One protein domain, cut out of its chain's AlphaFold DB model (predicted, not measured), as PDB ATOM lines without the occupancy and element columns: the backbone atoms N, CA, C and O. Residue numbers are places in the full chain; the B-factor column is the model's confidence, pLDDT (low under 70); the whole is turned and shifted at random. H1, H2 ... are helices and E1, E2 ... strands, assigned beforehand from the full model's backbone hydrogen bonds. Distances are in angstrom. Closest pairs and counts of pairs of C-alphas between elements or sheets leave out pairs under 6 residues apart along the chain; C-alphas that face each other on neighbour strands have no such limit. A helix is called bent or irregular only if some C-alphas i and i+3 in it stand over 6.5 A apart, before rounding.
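Overview. This is residues 4 to 124 of the 745 residues of the protein "Cell divisionFtsK/SpoIIIE" of Syntrophobacter sp. SbD1 (UniProt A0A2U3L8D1). A twisted sheet of four parallel strands has two longer helices, H1 and H2, crossing each other over one of its faces, while the short helix H5 lies over strand E3 on the other face. H3 and H4 sit at the two ends of H2, and H6 follows edge strand E4; the longest axis runs from Asp 25, in the link after H1, to Ser 70 in H4. The printed part has 121 residues with six named helices and four named strands, in the order H1 E1 H2 H3 E2 H4 H5 E3 E4 H6, and the sheet's order is E2 E3 E1 E4. The class is mixed, helices and strands; the whole is compact, with a radius of gyration of the C-alphas of 13.5 A and spans of 40 by 30 by 30 A.

Arrangement. H1, residues 4 to 21, comes first, followed by E1, residues 31 to 36, and H2, residues 40 to 52. With its residues 4 to 12 alone, H1 touches H2 at a steep tilt of 52 degrees, the same way; their closest C-alphas, of Gly 8 and Ile 46, are 3.8 A apart. H3, residues 54 to 59, only just touches H1, with 3 pairs of C-alphas within 8 A, the closest those of Arg 16 and Leu 56 at 6.9 A. H2 and H3 touch only at the corner, and only just, with 3 pairs; the closest C-alphas are those of Leu 51 and Ser 57, 5.0 A. E2, residues 60 to 65, is an edge strand. H4, residues 66 to 72, touches residues 40 to 44 of H2 about perpendicular, at 81 degrees, with C-alphas 44 and 72 closest at 6.4 A. H5, residues 84 to 88, precedes E3, residues 96 to 101; E4, residues 114 to 117, is the other edge strand. E2 and E3 are parallel at 17 degrees, with N 61 and O 96 within hydrogen-bond range at 2.8 A; E3 and E1 at 21 degrees, with N 35 and O 99 at 2.8 A; E1 and E4 at 26 degrees, with N 116 and O 34 at 2.8 A. E1, H2 H3, E2 form a split strand-helix-strand unit, two parallel strands with E3 between them, its crossover right-handed; E2, H4 H5, E3 form a unit of neighbour strands. H1, at a height over the sheet of 9.8 A, is over E3 and E1; H2, at 10.0 A, is on the same face, over E2 and E3. Both run along the strands. H5 is on the opposite face, over E3, at a height of 8.4 A. H6, residues 118 to 123, only grazes the sheet with residues 118 to 121. In H1 and H2 every O i to N i+4 pair is within hydrogen-bond range; in H3 1 of 2 and in H6 1 of 2 are, in H4 1 of 3, with 1 of 4 O i to N i+3 pairs, and in H5 0 of 1, with 2 of 2.

Along the chain. H1 begins at C-alpha 4, (72.484, -38.402, 227.697), and is 25.7 A long. E1 measures 15.8 A, H2 18.2 A, H3 8.8 A and E2 16.1 A. H4, 10.9 A, is irregular, but only just: C-alphas 67 and 70 are 6.52 A apart. H5 measures 7.2 A, and E3, 16.7 A, begins at C-alpha 96, (83.905, -52.631, 214.389). E4 measures 9.6 A, and H6, 8.8 A, ends at C-alpha 123, (85.228, -47.065, 235.409).

Size, cuts and confidence. The two C-alphas farthest apart, of Asp 25 and Ser 70, are 40.8 A apart. The printed part has no cut. The links H4 to H5 and E3 to E4 are long, with 11 and 12 residues. The mean pLDDT of the printed part is 82.8; residues 21 to 29, 69 to 70 and 102 to 111 are under 70.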
ATOM      1  N   SER A   4      72.482 -37.376 228.751       87.88
ATOM      2  CA  SER A   4      72.484 -38.402 227.697       87.88
ATOM      3  C   SER A   4      73.466 -38.076 226.566       87.88
ATOM      4  O   SER A   4      74.214 -38.945 226.122       87.88
ATOM      5  N   ASN A   5      73.564 -36.803 226.163       91.12
ATOM      6  CA  ASN A   5      74.516 -36.375 225.133       91.12
ATOM      7  C   ASN A   5      75.965 -36.502 225.617       91.12
ATOM      8  O   ASN A   5      76.829 -36.905 224.845       91.12
ATOM      9  N   LEU A   6      76.233 -36.195 226.893       93.50
ATOM     10  CA  LEU A   6      77.565 -36.381 227.473       93.50
ATOM     11  C   LEU A   6      77.953 -37.868 227.503       93.50
ATOM     12  O   LEU A   6      79.082 -38.199 227.153       93.50
ATOM     13  N   ILE A   7      77.020 -38.761 227.858       94.19
ATOM     14  CA  ILE A   7      77.219 -40.219 227.775       94.19
ATOM     15  C   ILE A   7      77.596 -40.622 226.342       94.19
ATOM     16  O   ILE A   7      78.571 -41.348 226.151       94.19
ATOM     17  N   GLY A   8      76.867 -40.113 225.342       93.56
ATOM     18  CA  GLY A   8      77.145 -40.370 223.929       93.56
ATOM     19  C   GLY A   8      78.556 -39.961 223.504       93.56
ATOM     20  O   GLY A   8      79.282 -40.766 222.923       93.56
ATOM     21  N   GLU A   9      78.983 -38.747 223.854       94.25
ATOM     22  CA  GLU A   9      80.330 -38.237 223.553       94.25
ATOM     23  C   GLU A   9      81.437 -39.028 224.280       94.25
ATOM     24  O   GLU A   9      82.498 -39.288 223.706       94.25
ATOM     25  N   VAL A  10      81.198 -39.472 225.521       94.69
ATOM     26  CA  VAL A  10      82.138 -40.328 226.272       94.69
ATOM     27  C   VAL A  10      82.289 -41.694 225.609       94.69
ATOM     28  O   VAL A  10      83.415 -42.158 225.432       94.69
ATOM     29  N   VAL A  11      81.190 -42.318 225.181       94.06
ATOM     30  CA  VAL A  11      81.225 -43.609 224.474       94.06
ATOM     31  C   VAL A  11      81.895 -43.464 223.107       94.06
ATOM     32  O   VAL A  11      82.727 -44.293 222.745       94.06
ATOM     33  N   ALA A  12      81.609 -42.390 222.367       93.56
ATOM     34  CA  ALA A  12      82.298 -42.092 221.112       93.56
ATOM     35  C   ALA A  12      83.812 -41.914 221.336       93.56
ATOM     36  O   ALA A  12      84.621 -42.453 220.581       93.56
ATOM     37  N   SER A  13      84.216 -41.227 222.409       92.38
ATOM     38  CA  SER A  13      85.628 -41.091 222.779       92.38
ATOM     39  C   SER A  13      86.270 -42.418 223.190       92.38
ATOM     40  O   SER A  13      87.426 -42.650 222.838       92.38
ATOM     41  N   TYR A  14      85.543 -43.284 223.899       92.00
ATOM     42  CA  TYR A  14      85.989 -44.633 224.257       92.00
ATOM     43  C   TYR A  14      86.249 -45.473 222.999       92.00
ATOM     44  O   TYR A  14      87.361 -45.951 222.795       92.00
ATOM     45  N   LEU A  15      85.269 -45.550 222.090       90.69
ATOM     46  CA  LEU A  15      85.387 -46.285 220.825       90.69
ATOM     47  C   LEU A  15      86.510 -45.739 219.933       90.69
ATOM     48  O   LEU A  15      87.199 -46.506 219.265       90.69
ATOM     49  N   ARG A  16      86.740 -44.422 219.942       89.50
ATOM     50  CA  ARG A  16      87.869 -43.801 219.234       89.50
ATOM     51  C   ARG A  16      89.216 -44.237 219.810       89.50
ATOM     52  O   ARG A  16      90.146 -44.472 219.046       89.50
ATOM     53  N   GLY A  17      89.316 -44.328 221.137       85.12
ATOM     54  CA  GLY A  17      90.500 -44.832 221.829       85.12
ATOM     55  C   GLY A  17      90.792 -46.287 221.473       85.12
ATOM     56  O   GLY A  17      91.929 -46.604 221.140       85.12
ATOM     57  N   GLU A  18      89.761 -47.131 221.450       83.81
ATOM     58  CA  GLU A  18      89.868 -48.541 221.056       83.81
ATOM     59  C   GLU A  18      90.293 -48.703 219.589       83.81
ATOM     60  O   GLU A  18      91.237 -49.423 219.289       83.81
ATOM     61  N   LEU A  19      89.698 -47.941 218.666       80.44
ATOM     62  CA  LEU A  19      90.096 -47.932 217.249       80.44
ATOM     63  C   LEU A  19      91.513 -47.385 217.003       80.44
ATOM     64  O   LEU A  19      92.091 -47.625 215.943       80.44
ATOM     65  N   ALA A  20      92.054 -46.602 217.938       74.06
ATOM     66  CA  ALA A  20      93.428 -46.105 217.896       74.06
ATOM     67  C   ALA A  20      94.424 -47.049 218.600       74.06
ATOM     68  O   ALA A  20      95.615 -47.011 218.284       74.06
ATOM     69  N   SER A  21      93.959 -47.869 219.550       63.91
ATOM     70  CA  SER A  21      94.752 -48.846 220.305       63.91
ATOM     71  C   SER A  21      94.734 -50.249 219.684       63.91
ATOM     72  O   SER A  21      95.646 -51.036 219.962       63.91
ATOM     73  N   GLU A  22      93.775 -50.544 218.796       53.91
ATOM     74  CA  GLU A  22      93.804 -51.656 217.844       53.91
ATOM     75  C   GLU A  22      95.026 -51.512 216.928       53.91
ATOM     76  O   GLU A  22      95.011 -50.925 215.849       53.91
ATOM     77  N   ARG A  23      96.130 -52.031 217.473       47.59
ATOM     78  CA  ARG A  23      97.317 -52.605 216.846       47.59
ATOM     79  C   ARG A  23      97.291 -52.499 215.326       47.59
ATOM     80  O   ARG A  23      96.517 -53.185 214.665       47.59
ATOM     81  N   ALA A  24      98.281 -51.789 214.802       40.97
ATOM     82  CA  ALA A  24      98.710 -51.781 213.408       40.97
ATOM     83  C   ALA A  24      98.998 -53.177 212.780       40.97
ATOM     84  O   ALA A  24      99.513 -53.223 211.670       40.97
ATOM     85  N   ASP A  25      98.643 -54.293 213.438       42.09
ATOM     86  CA  ASP A  25      99.023 -55.670 213.097       42.09
ATOM     87  C   ASP A  25      97.887 -56.722 213.186       42.09
ATOM     88  O   ASP A  25      98.153 -57.907 213.000       42.09
ATOM     89  N   ALA A  26      96.620 -56.368 213.452       42.94
ATOM     90  CA  ALA A  26      95.522 -57.355 213.444       42.94
ATOM     91  C   ALA A  26      94.814 -57.425 212.077       42.94
ATOM     92  O   ALA A  26      93.680 -56.981 211.914       42.94
ATOM     93  N   GLN A  27      95.486 -57.998 211.076       47.72
ATOM     94  CA  GLN A  27      94.808 -58.514 209.883       47.72
ATOM     95  C   GLN A  27      94.048 -59.799 210.270       47.72
ATOM     96  O   GLN A  27      94.686 -60.831 210.438       47.72
ATOM     97  N   ASP A  28      92.721 -59.687 210.449       53.69
ATOM     98  CA  ASP A  28      91.667 -60.743 210.464       53.69
ATOM     99  C   ASP A  28      90.748 -60.819 211.708       53.69
ATOM    100  O   ASP A  28      90.489 -61.891 212.258       53.69
ATOM    101  N   GLY A  29      90.131 -59.704 212.123       67.75
ATOM    102  CA  GLY A  29      88.981 -59.774 213.036       67.75
ATOM    103  C   GLY A  29      88.118 -58.512 213.081       67.75
ATOM    104  O   GLY A  29      88.641 -57.407 213.067       67.75
ATOM    105  N   THR A  30      86.791 -58.675 213.154       81.94
ATOM    106  CA  THR A  30      85.851 -57.583 213.477       81.94
ATOM    107  C   THR A  30      85.739 -57.432 214.996       81.94
ATOM    108  O   THR A  30      85.306 -58.380 215.664       81.94
ATOM    109  N   GLY A  31      86.045 -56.248 215.533       85.81
ATOM    110  CA  GLY A  31      85.781 -55.884 216.926       85.81
ATOM    111  C   GLY A  31      84.275 -55.831 217.195       85.81
ATOM    112  O   GLY A  31      83.518 -55.210 216.449       85.81
ATOM    113  N   ARG A  32      83.800 -56.526 218.232       89.38
ATOM    114  CA  ARG A  32      82.365 -56.679 218.523       89.38
ATOM    115  C   ARG A  32      82.050 -56.132 219.908       89.38
ATOM    116  O   ARG A  32      82.480 -56.706 220.903       89.38
ATOM    117  N   TYR A  33      81.260 -55.065 219.962       91.81
ATOM    118  CA  TYR A  33      80.845 -54.405 221.200       91.81
ATOM    119  C   TYR A  33      79.330 -54.457 221.382       91.81
ATOM    120  O   TYR A  33      78.573 -54.508 220.407       91.81
ATOM    121  N   ILE A  34      78.889 -54.413 222.635       91.31
ATOM    122  CA  ILE A  34      77.474 -54.407 223.002       91.31
ATOM    123  C   ILE A  34      77.167 -53.275 223.980       91.31
ATOM    124  O   ILE A  34      77.800 -53.163 225.024       91.31
ATOM    125  N   LEU A  35      76.191 -52.434 223.640       91.75
ATOM    126  CA  LEU A  35      75.590 -51.465 224.555       91.75
ATOM    127  C   LEU A  35      74.642 -52.232 225.476       91.75
ATOM    128  O   LEU A  35      73.557 -52.629 225.045       91.75
ATOM    129  N   ASP A  36      75.083 -52.503 226.701       87.25
ATOM    130  CA  ASP A  36      74.405 -53.440 227.599       87.25
ATOM    131  C   ASP A  36      73.641 -52.718 228.710       87.25
ATOM    132  O   ASP A  36      74.203 -51.915 229.461       87.25
ATOM    133  N   CYS A  37      72.346 -53.030 228.820       83.62
ATOM    134  CA  CYS A  37      71.458 -52.533 229.872       83.62
ATOM    135  C   CYS A  37      71.430 -50.991 229.990       83.62
ATOM    136  O   CYS A  37      71.250 -50.447 231.084       83.62
ATOM    137  N   LEU A  38      71.610 -50.285 228.868       87.12
ATOM    138  CA  LEU A  38      71.460 -48.831 228.758       87.12
ATOM    139  C   LEU A  38      70.018 -48.461 228.383       87.12
ATOM    140  O   LEU A  38      69.288 -49.265 227.806       87.12
ATOM    141  N   THR A  39      69.590 -47.240 228.706       87.38
ATOM    142  CA  THR A  39      68.254 -46.753 228.324       87.38
ATOM    143  C   THR A  39      68.186 -46.437 226.824       87.38
ATOM    144  O   THR A  39      69.210 -46.198 226.182       87.38
ATOM    145  N   LEU A  40      66.975 -46.402 226.247       87.94
ATOM    146  CA  LEU A  40      66.791 -46.069 224.823       87.94
ATOM    147  C   LEU A  40      67.355 -44.684 224.484       87.94
ATOM    148  O   LEU A  40      68.032 -44.530 223.471       87.94
ATOM    149  N   GLU A  41      67.157 -43.709 225.375       88.81
ATOM    150  CA  GLU A  41      67.702 -42.359 225.235       88.81
ATOM    151  C   GLU A  41      69.240 -42.352 225.216       88.81
ATOM    152  O   GLU A  41      69.849 -41.686 224.379       88.81
ATOM    153  N   GLN A  42      69.885 -43.135 226.090       90.88
ATOM    154  CA  GLN A  42      71.345 -43.267 226.115       90.88
ATOM    155  C   GLN A  42      71.867 -43.916 224.830       90.88
ATOM    156  O   GLN A  42      72.826 -43.424 224.241       90.88
ATOM    157  N   ILE A  43      71.223 -44.989 224.363       91.44
ATOM    158  CA  ILE A  43      71.598 -45.672 223.116       91.44
ATOM    159  C   ILE A  43      71.449 -44.731 221.919       91.44
ATOM    160  O   ILE A  43      72.345 -44.670 221.075       91.44
ATOM    161  N   ALA A  44      70.357 -43.970 221.856       91.00
ATOM    162  CA  ALA A  44      70.139 -42.989 220.802       91.00
ATOM    163  C   ALA A  44      71.207 -41.887 220.822       91.00
ATOM    164  O   ALA A  44      71.787 -41.581 219.779       91.00
ATOM    165  N   ALA A  45      71.536 -41.344 221.997       92.38
ATOM    166  CA  ALA A  45      72.579 -40.333 222.136       92.38
ATOM    167  C   ALA A  45      73.968 -40.861 221.727       92.38
ATOM    168  O   ALA A  45      74.732 -40.151 221.074       92.38
ATOM    169  N   ILE A  46      74.281 -42.123 222.044       93.81
ATOM    170  CA  ILE A  46      75.503 -42.803 221.584       93.81
ATOM    171  C   ILE A  46      75.512 -42.927 220.059       93.81
ATOM    172  O   ILE A  46      76.507 -42.585 219.423       93.81
ATOM    173  N   ALA A  47      74.409 -43.381 219.463       93.06
ATOM    174  CA  ALA A  47      74.294 -43.526 218.016       93.06
ATOM    175  C   ALA A  47      74.495 -42.184 217.298       93.06
ATOM    176  O   ALA A  47      75.275 -42.101 216.352       93.06
ATOM    177  N   GLN A  48      73.854 -41.120 217.786       93.00
ATOM    178  CA  GLN A  48      74.006 -39.770 217.248       93.00
ATOM    179  C   GLN A  48      75.449 -39.260 217.373       93.00
ATOM    180  O   GLN A  48      75.978 -38.704 216.410       93.00
ATOM    181  N   ALA A  49      76.113 -39.481 218.513       93.75
ATOM    182  CA  ALA A  49      77.509 -39.088 218.709       93.75
ATOM    183  C   ALA A  49      78.462 -39.827 217.749       93.75
ATOM    184  O   ALA A  49      79.332 -39.205 217.141       93.75
ATOM    185  N   VAL A  50      78.259 -41.134 217.547       93.38
ATOM    186  CA  VAL A  50      79.044 -41.947 216.601       93.38
ATOM    187  C   VAL A  50      78.806 -41.518 215.152       93.38
ATOM    188  O   VAL A  50      79.761 -41.418 214.387       93.38
ATOM    189  N   LEU A  51      77.557 -41.246 214.765       91.38
ATOM    190  CA  LEU A  51      77.213 -40.816 213.405       91.38
ATOM    191  C   LEU A  51      77.732 -39.413 213.077       91.38
ATOM    192  O   LEU A  51      78.078 -39.139 211.930       91.38
ATOM    193  N   LYS A  52      77.789 -38.525 214.071       92.50
ATOM    194  CA  LYS A  52      78.307 -37.163 213.913       92.50
ATOM    195  C   LYS A  52      79.827 -37.132 213.719       92.50
ATOM    196  O   LYS A  52      80.336 -36.204 213.095       92.50
ATOM    197  N   ASP A  53      80.550 -38.124 214.235       90.50
ATOM    198  CA  ASP A  53      81.987 -38.273 214.016       90.50
ATOM    199  C   ASP A  53      82.256 -39.059 212.724       90.50
ATOM    200  O   ASP A  53      82.133 -40.284 212.680       90.50
ATOM    201  N   THR A  54      82.688 -38.359 211.670       88.38
ATOM    202  CA  THR A  54      82.989 -38.964 210.363       88.38
ATOM    203  C   THR A  54      83.963 -40.142 210.479       88.38
ATOM    204  O   THR A  54      83.738 -41.180 209.861       88.38
ATOM    205  N   SER A  55      84.984 -40.039 211.338       88.62
ATOM    206  CA  SER A  55      86.014 -41.073 211.499       88.62
ATOM    207  C   SER A  55      85.490 -42.360 212.144       88.62
ATOM    208  O   SER A  55      85.969 -43.452 211.824       88.62
ATOM    209  N   LEU A  56      84.493 -42.244 213.026       90.31
ATOM    210  CA  LEU A  56      83.824 -43.381 213.655       90.31
ATOM    211  C   LEU A  56      82.730 -43.941 212.747       90.31
ATOM    212  O   LEU A  56      82.645 -45.154 212.572       90.31
ATOM    213  N   SER A  57      81.930 -43.076 212.122       90.50
ATOM    214  CA  SER A  57      80.817 -43.478 211.256       90.50
ATOM    215  C   SER A  57      81.261 -44.347 210.069       90.50
ATOM    216  O   SER A  57      80.554 -45.284 209.691       90.50
ATOM    217  N   GLU A  58      82.459 -44.117 209.518       89.56
ATOM    218  CA  GLU A  58      83.034 -44.932 208.440       89.56
ATOM    219  C   GLU A  58      83.487 -46.319 208.928       89.56
ATOM    220  O   GLU A  58      83.353 -47.305 208.205       89.56
ATOM    221  N   LYS A  59      83.963 -46.416 210.176       89.69
ATOM    222  CA  LYS A  59      84.590 -47.620 210.750       89.69
ATOM    223  C   LYS A  59      83.663 -48.477 211.611       89.69
ATOM    224  O   LYS A  59      83.989 -49.630 211.882       89.69
ATOM    225  N   ILE A  60      82.523 -47.942 212.038       92.56
ATOM    226  CA  ILE A  60      81.588 -48.623 212.939       92.56
ATOM    227  C   ILE A  60      80.301 -49.001 212.198       92.56
ATOM    228  O   ILE A  60      79.651 -48.177 211.548       92.56
ATOM    229  N   ASP A  61      79.928 -50.274 212.288       92.94
ATOM    230  CA  ASP A  61      78.628 -50.802 211.882       92.94
ATOM    231  C   ASP A  61      77.695 -50.849 213.098       92.94
ATOM    232  O   ASP A  61      77.825 -51.718 213.964       92.94
ATOM    233  N   LEU A  62      76.767 -49.895 213.175       93.50
ATOM    234  CA  LEU A  62      75.724 -49.862 214.201       93.50
ATOM    235  C   LEU A  62      74.553 -50.762 213.783       93.50
ATOM    236  O   LEU A  62      74.075 -50.698 212.644       93.50
ATOM    237  N   LYS A  63      74.092 -51.602 214.714       92.69
ATOM    238  CA  LYS A  63      72.913 -52.467 214.561       92.69
ATOM    239  C   LYS A  63      72.048 -52.377 215.814       92.69
ATOM    240  O   LYS A  63      72.231 -53.132 216.769       92.69
ATOM    241  N   LEU A  64      71.117 -51.428 215.808       91.19
ATOM    242  CA  LEU A  64      70.271 -51.087 216.951       91.19
ATOM    243  C   LEU A  64      68.812 -51.534 216.738       91.19
ATOM    244  O   LEU A  64      68.356 -51.593 215.597       91.19
ATOM    245  N   PRO A  65      68.047 -51.842 217.798       87.19
ATOM    246  CA  PRO A  65      66.653 -52.261 217.659       87.19
ATOM    247  C   PRO A  65      65.777 -51.238 216.917       87.19
ATOM    248  O   PRO A  65      65.771 -50.058 217.268       87.19
ATOM    249  N   MET A  66      64.950 -51.704 215.970       84.81
ATOM    250  CA  MET A  66      64.016 -50.867 215.186       84.81
ATOM    251  C   MET A  66      63.097 -49.965 216.026       84.81
ATOM    252  O   MET A  66      62.689 -48.907 215.562       84.81
ATOM    253  N   LYS A  67      62.800 -50.339 217.278       79.50
ATOM    254  CA  LYS A  67      61.985 -49.526 218.200       79.50
ATOM    255  C   LYS A  67      62.553 -48.117 218.445       79.50
ATOM    256  O   LYS A  67      61.803 -47.237 218.840       79.50
ATOM    257  N   LEU A  68      63.849 -47.896 218.198       76.31
ATOM    258  CA  LEU A  68      64.501 -46.591 218.348       76.31
ATOM    259  C   LEU A  68      64.179 -45.600 217.212       76.31
ATOM    260  O   LEU A  68      64.311 -44.395 217.423       76.31
ATOM    261  N   ALA A  69      63.751 -46.076 216.032       69.19
ATOM    262  CA  ALA A  69      63.518 -45.232 214.850       69.19
ATOM    263  C   ALA A  69      62.454 -44.155 215.099       69.19
ATOM    264  O   ALA A  69      62.619 -43.003 214.710       69.19
ATOM    265  N   SER A  70      61.355 -44.542 215.755       67.38
ATOM    266  CA  SER A  70      60.164 -43.705 215.908       67.38
ATOM    267  C   SER A  70      60.300 -42.604 216.956       67.38
ATOM    268  O   SER A  70      59.511 -41.665 216.936       67.38
ATOM    269  N   GLU A  71      61.259 -42.717 217.879       76.50
ATOM    270  CA  GLU A  71      61.372 -41.819 219.038       76.50
ATOM    271  C   GLU A  71      62.554 -40.835 218.946       76.50
ATOM    272  O   GLU A  71      62.489 -39.773 219.561       76.50
ATOM    273  N   TYR A  72      63.610 -41.142 218.175       80.62
ATOM    274  CA  TYR A  72      64.892 -40.413 218.254       80.62
ATOM    275  C   TYR A  72      65.546 -40.024 216.906       80.62
ATOM    276  O   TYR A  72      66.726 -39.669 216.894       80.62
ATOM    277  N   ASP A  73      64.803 -40.069 215.791       82.75
ATOM    278  CA  ASP A  73      65.244 -39.627 214.446       82.75
ATOM    279  C   ASP A  73      66.584 -40.253 213.992       82.75
ATOM    280  O   ASP A  73      67.526 -39.579 213.573       82.75
ATOM    281  N   LEU A  74      66.702 -41.578 214.145       86.94
ATOM    282  CA  LEU A  74      67.887 -42.339 213.735       86.94
ATOM    283  C   LEU A  74      67.730 -42.884 212.302       86.94
ATOM    284  O   LEU A  74      66.648 -43.358 211.960       86.94
ATOM    285  N   PRO A  75      68.796 -42.906 211.472       88.75
ATOM    286  CA  PRO A  75      68.718 -43.436 210.111       88.75
ATOM    287  C   PRO A  75      68.379 -44.934 210.062       88.75
ATOM    288  O   PRO A  75      69.019 -45.733 210.747       88.75
ATOM    289  N   ASP A  76      67.497 -45.341 209.145       85.94
ATOM    290  CA  ASP A  76      67.111 -46.752 208.947       85.94
ATOM    291  C   ASP A  76      68.313 -47.692 208.718       85.94
ATOM    292  O   ASP A  76      68.286 -48.861 209.096       85.94
ATOM    293  N   ALA A  77      69.409 -47.180 208.148       88.06
ATOM    294  CA  ALA A  77      70.614 -47.952 207.832       88.06
ATOM    295  C   ALA A  77      71.323 -48.571 209.058       88.06
ATOM    296  O   ALA A  77      72.069 -49.546 208.910       88.06
ATOM    297  N   ILE A  78      71.114 -48.014 210.257       91.00
ATOM    298  CA  ILE A  78      71.729 -48.501 211.504       91.00
ATOM    299  C   ILE A  78      70.774 -49.332 212.368       91.00
ATOM    300  O   ILE A  78      71.148 -49.784 213.453       91.00
ATOM    301  N   LEU A  79      69.543 -49.541 211.898       90.69
ATOM    302  CA  LEU A  79      68.496 -50.237 212.631       90.69
ATOM    303  C   LEU A  79      68.335 -51.688 212.158       90.69
ATOM    304  O   LEU A  79      68.721 -52.065 211.052       90.69
ATOM    305  N   THR A  80      67.800 -52.538 213.031       88.69
ATOM    306  CA  THR A  80      67.605 -53.966 212.770       88.69
ATOM    307  C   THR A  80      66.417 -54.536 213.545       88.69
ATOM    308  O   THR A  80      66.146 -54.156 214.685       88.69
ATOM    309  N   GLU A  81      65.726 -55.498 212.931       86.31
ATOM    310  CA  GLU A  81      64.719 -56.355 213.581       86.31
ATOM    311  C   GLU A  81      65.324 -57.653 214.146       86.31
ATOM    312  O   GLU A  81      64.673 -58.384 214.889       86.31
ATOM    313  N   ARG A  82      66.574 -57.967 213.783       86.69
ATOM    314  CA  ARG A  82      67.269 -59.182 214.232       86.69
ATOM    315  C   ARG A  82      67.798 -59.027 215.663       86.69
ATOM    316  O   ARG A  82      68.293 -57.948 215.991       86.69
ATOM    317  N   PRO A  83      67.774 -60.098 216.481       84.44
ATOM    318  CA  PRO A  83      68.298 -60.069 217.845       84.44
ATOM    319  C   PRO A  83      69.824 -59.894 217.871       84.44
ATOM    320  O   PRO A  83      70.514 -60.261 216.918       84.44
ATOM    321  N   ALA A  84      70.372 -59.390 218.982       84.50
ATOM    322  CA  ALA A  84      71.814 -59.165 219.143       84.50
ATOM    323  C   ALA A  84      72.647 -60.449 218.929       84.50
ATOM    324  O   ALA A  84      73.716 -60.405 218.317       84.50
ATOM    325  N   THR A  85      72.119 -61.610 219.338       83.88
ATOM    326  CA  THR A  85      72.743 -62.933 219.158       83.88
ATOM    327  C   THR A  85      72.991 -63.302 217.696       83.88
ATOM    328  O   THR A  85      73.976 -63.980 217.401       83.88
ATOM    329  N   TYR A  86      72.174 -62.807 216.759       85.50
ATOM    330  CA  TYR A  86      72.391 -63.014 215.324       85.50
ATOM    331  C   TYR A  86      73.734 -62.426 214.859       85.50
ATOM    332  O   TYR A  86      74.454 -63.026 214.059       85.50
ATOM    333  N   PHE A  87      74.102 -61.255 215.381       86.44
ATOM    334  CA  PHE A  87      75.272 -60.503 214.928       86.44
ATOM    335  C   PHE A  87      76.602 -61.017 215.478       86.44
ATOM    336  O   PHE A  87      77.659 -60.543 215.059       86.44
ATOM    337  N   ARG A  88      76.557 -62.020 216.359       79.81
ATOM    338  CA  ARG A  88      77.732 -62.681 216.924       79.81
ATOM    339  C   ARG A  88      78.646 -63.245 215.834       79.81
ATOM    340  O   ARG A  88      79.821 -62.912 215.785       79.81
ATOM    341  N   ASN A  89      78.075 -63.993 214.890       80.31
ATOM    342  CA  ASN A  89      78.821 -64.646 213.804       80.31
ATOM    343  C   ASN A  89      78.558 -64.033 212.421       80.31
ATOM    344  O   ASN A  89      79.067 -64.530 211.418       80.31
ATOM    345  N   ALA A  90      77.755 -62.969 212.339       84.75
ATOM    346  CA  ALA A  90      77.477 -62.316 211.066       84.75
ATOM    347  C   ALA A  90      78.742 -61.632 210.520       84.75
ATOM    348  O   ALA A  90      79.476 -60.982 211.274       84.75
ATOM    349  N   SER A  91      78.968 -61.734 209.206       81.94
ATOM    350  CA  SER A  91      80.039 -61.006 208.520       81.94
ATOM    351  C   SER A  91      79.850 -59.493 208.679       81.94
ATOM    352  O   SER A  91      78.725 -58.990 208.788       81.94
ATOM    353  N   CYS A  92      80.956 -58.761 208.764       85.06
ATOM    354  CA  CYS A  92      80.975 -57.311 208.898       85.06
ATOM    355  C   CYS A  92      82.060 -56.755 207.984       85.06
ATOM    356  O   CYS A  92      83.209 -57.172 208.080       85.06
ATOM    357  N   GLU A  93      81.686 -55.837 207.096       83.94
ATOM    358  CA  GLU A  93      82.628 -55.173 206.185       83.94
ATOM    359  C   GLU A  93      83.428 -54.073 206.894       83.94
ATOM    360  O   GLU A  93      84.520 -53.712 206.465       83.94
ATOM    361  N   LYS A  94      82.885 -53.550 207.998       88.00
ATOM    362  CA  LYS A  94      83.535 -52.551 208.842       88.00
ATOM    363  C   LYS A  94      84.362 -53.215 209.950       88.00
ATOM    364  O   LYS A  94      83.983 -54.294 210.417       88.00
ATOM    365  N   PRO A  95      85.452 -52.574 210.410       86.06
ATOM    366  CA  PRO A  95      86.331 -53.143 211.431       86.06
ATOM    367  C   PRO A  95      85.633 -53.345 212.779       86.06
ATOM    368  O   PRO A  95      85.970 -54.284 213.491       86.06
ATOM    369  N   VAL A  96      84.625 -52.532 213.114       89.94
ATOM    370  CA  VAL A  96      83.905 -52.631 214.389       89.94
ATOM    371  C   VAL A  96      82.401 -52.755 214.170       89.94
ATOM    372  O   VAL A  96      81.822 -52.037 213.356       89.94
ATOM    373  N   ARG A  97      81.749 -53.630 214.939       91.56
ATOM    374  CA  ARG A  97      80.291 -53.744 215.039       91.56
ATOM    375  C   ARG A  97      79.828 -53.462 216.462       91.56
ATOM    376  O   ARG A  97      80.333 -54.059 217.410       91.56
ATOM    377  N   VAL A  98      78.821 -52.601 216.588       92.88
ATOM    378  CA  VAL A  98      78.183 -52.253 217.862       92.88
ATOM    379  C   VAL A  98      76.706 -52.630 217.796       92.88
ATOM    380  O   VAL A  98      75.968 -52.163 216.924       92.88
ATOM    381  N   VAL A  99      76.277 -53.478 218.726       92.00
ATOM    382  CA  VAL A  99      74.873 -53.877 218.917       92.00
ATOM    383  C   VAL A  99      74.346 -53.339 220.246       92.00
ATOM    384  O   VAL A  99      75.133 -52.935 221.096       92.00
ATOM    385  N   ALA A 100      73.032 -53.341 220.452       89.06
ATOM    386  CA  ALA A 100      72.429 -52.976 221.734       89.06
ATOM    387  C   ALA A 100      71.584 -54.118 222.306       89.06
ATOM    388  O   ALA A 100      70.896 -54.822 221.561       89.06
ATOM    389  N   ASN A 101      71.619 -54.269 223.629       84.94
ATOM    390  CA  ASN A 101      70.787 -55.194 224.386       84.94
ATOM    391  C   ASN A 101      70.095 -54.468 225.546       84.94
ATOM    392  O   ASN A 101      70.734 -53.767 226.327       84.94
ATOM    393  N   MET A 102      68.784 -54.686 225.670       67.88
ATOM    394  CA  MET A 102      67.936 -54.045 226.681       67.88
ATOM    395  C   MET A 102      67.664 -54.937 227.907       67.88
ATOM    396  O   MET A 102      66.884 -54.534 228.767       67.88
ATOM    397  N   GLY A 103      68.307 -56.110 228.014       58.81
ATOM    398  CA  GLY A 103      68.302 -56.930 229.236       58.81
ATOM    399  C   GLY A 103      67.482 -58.226 229.203       58.81
ATOM    400  O   GLY A 103      67.044 -58.667 230.261       58.81
ATOM    401  N   ASP A 104      67.287 -58.854 228.038       55.81
ATOM    402  CA  ASP A 104      66.634 -60.174 227.953       55.81
ATOM    403  C   ASP A 104      67.565 -61.318 228.443       55.81
ATOM    404  O   ASP A 104      68.791 -61.167 228.441       55.81
ATOM    405  N   ASP A 105      66.983 -62.467 228.843       52.44
ATOM    406  CA  ASP A 105      67.590 -63.683 229.459       52.44
ATOM    407  C   ASP A 105      68.755 -64.356 228.668       52.44
ATOM    408  O   ASP A 105      69.201 -65.462 228.982       52.44
ATOM    409  N   GLU A 106      69.305 -63.700 227.644       57.62
ATOM    410  CA  GLU A 106      70.354 -64.197 226.746       57.62
ATOM    411  C   GLU A 106      71.787 -63.795 227.158       57.62
ATOM    412  O   GLU A 106      72.730 -63.991 226.388       57.62
ATOM    413  N   GLN A 107      72.008 -63.281 228.376       58.44
ATOM    414  CA  GLN A 107      73.334 -62.824 228.841       58.44
ATOM    415  C   GLN A 107      74.435 -63.900 228.737       58.44
ATOM    416  O   GLN A 107      75.590 -63.588 228.445       58.44
ATOM    417  N   GLN A 108      74.102 -65.188 228.919       56.62
ATOM    418  CA  GLN A 108      75.073 -66.283 228.755       56.62
ATOM    419  C   GLN A 108      75.544 -66.472 227.303       56.62
ATOM    420  O   GLN A 108      76.664 -66.940 227.094       56.62
ATOM    421  N   SER A 109      74.731 -66.081 226.320       60.38
ATOM    422  CA  SER A 109      74.975 -66.274 224.883       60.38
ATOM    423  C   SER A 109      75.748 -65.122 224.226       60.38
ATOM    424  O   SER A 109      76.136 -65.241 223.062       60.38
ATOM    425  N   LEU A 110      75.995 -64.026 224.959       67.88
ATOM    426  CA  LEU A 110      76.581 -62.773 224.457       67.88
ATOM    427  C   LEU A 110      78.011 -62.496 224.968       67.88
ATOM    428  O   LEU A 110      78.552 -61.425 224.715       67.88
ATOM    429  N   LYS A 111      78.664 -63.472 225.619       67.12
ATOM    430  CA  LYS A 111      80.035 -63.347 226.170       67.12
ATOM    431  C   LYS A 111      81.133 -63.024 225.145       67.12
ATOM    432  O   LYS A 111      82.233 -62.663 225.543       67.12
ATOM    433  N   GLU A 112      80.863 -63.205 223.853       73.88
ATOM    434  CA  GLU A 112      81.806 -62.892 222.769       73.88
ATOM    435  C   GLU A 112      81.843 -61.391 222.415       73.88
ATOM    436  O   GLU A 112      82.733 -60.968 221.679       73.88
ATOM    437  N   PHE A 113      80.909 -60.581 222.931       83.44
ATOM    438  CA  PHE A 113      80.937 -59.123 222.792       83.44
ATOM    439  C   PHE A 113      81.673 -58.466 223.968       83.44
ATOM    440  O   PHE A 113      81.528 -58.879 225.119       83.44
ATOM    441  N   ILE A 114      82.403 -57.387 223.687       88.00
ATOM    442  CA  ILE A 114      82.933 -56.485 224.713       88.00
ATOM    443  C   ILE A 114      81.787 -55.589 225.193       88.00
ATOM    444  O   ILE A 114      81.194 -54.847 224.407       88.00
ATOM    445  N   SER A 115      81.452 -55.676 226.479       89.00
ATOM    446  CA  SER A 115      80.352 -54.903 227.057       89.00
ATOM    447  C   SER A 115      80.719 -53.431 227.242       89.00
ATOM    448  O   SER A 115      81.793 -53.104 227.740       89.00
ATOM    449  N   ILE A 116      79.797 -52.550 226.861       91.69
ATOM    450  CA  ILE A 116      79.794 -51.120 227.161       91.69
ATOM    451  C   ILE A 116      78.497 -50.839 227.923       91.69
ATOM    452  O   ILE A 116      77.479 -50.447 227.348       91.69
ATOM    453  N   GLY A 117      78.527 -51.088 229.229       88.75
ATOM    454  CA  GLY A 117      77.420 -50.834 230.137       88.75
ATOM    455  C   GLY A 117      77.716 -49.707 231.125       88.75
ATOM    456  O   GLY A 117      78.766 -49.055 231.125       88.75
ATOM    457  N   ALA A 118      76.761 -49.469 232.021       86.25
ATOM    458  CA  ALA A 118      76.870 -48.420 233.032       86.25
ATOM    459  C   ALA A 118      78.039 -48.618 234.015       86.25
ATOM    460  O   ALA A 118      78.487 -47.649 234.631       86.25
ATOM    461  N   ALA A 119      78.501 -49.851 234.244       83.81
ATOM    462  CA  ALA A 119      79.657 -50.112 235.098       83.81
ATOM    463  C   ALA A 119      80.953 -49.753 234.362       83.81
ATOM    464  O   ALA A 119      81.702 -48.908 234.841       83.81
ATOM    465  N   GLU A 120      81.137 -50.297 233.161       89.69
ATOM    466  CA  GLU A 120      82.320 -50.108 232.323       89.69
ATOM    467  C   GLU A 120      82.546 -48.629 232.013       89.69
ATOM    468  O   GLU A 120      83.663 -48.135 232.134       89.69
ATOM    469  N   LEU A 121      81.478 -47.886 231.707       90.38
ATOM    470  CA  LEU A 121      81.576 -46.452 231.447       90.38
ATOM    471  C   LEU A 121      81.985 -45.649 232.681       90.38
ATOM    472  O   LEU A 121      82.776 -44.716 232.562       90.38
ATOM    473  N   ARG A 122      81.472 -45.977 233.873       87.88
ATOM    474  CA  ARG A 122      81.847 -45.257 235.105       87.88
ATOM    475  C   ARG A 122      83.284 -45.551 235.535       87.88
ATOM    476  O   ARG A 122      83.874 -44.723 236.224       87.88
ATOM    477  N   ASP A 123      83.840 -46.689 235.129       88.44
ATOM    478  CA  ASP A 123      85.228 -47.065 235.409       88.44
ATOM    479  C   ASP A 123      86.239 -46.212 234.609       88.44
ATOM    480  O   ASP A 123      87.387 -46.078 235.030       88.44
ATOM    481  N   GLN A 124      85.808 -45.555 233.523       91.88
ATOM    482  CA  GLN A 124      86.637 -44.692 232.665       91.88
ATOM    483  C   GLN A 124      86.601 -43.210 233.087       91.88
ATOM    484  O   GLN A 124      86.290 -42.317 232.295       91.88
TER     485      GLN A 124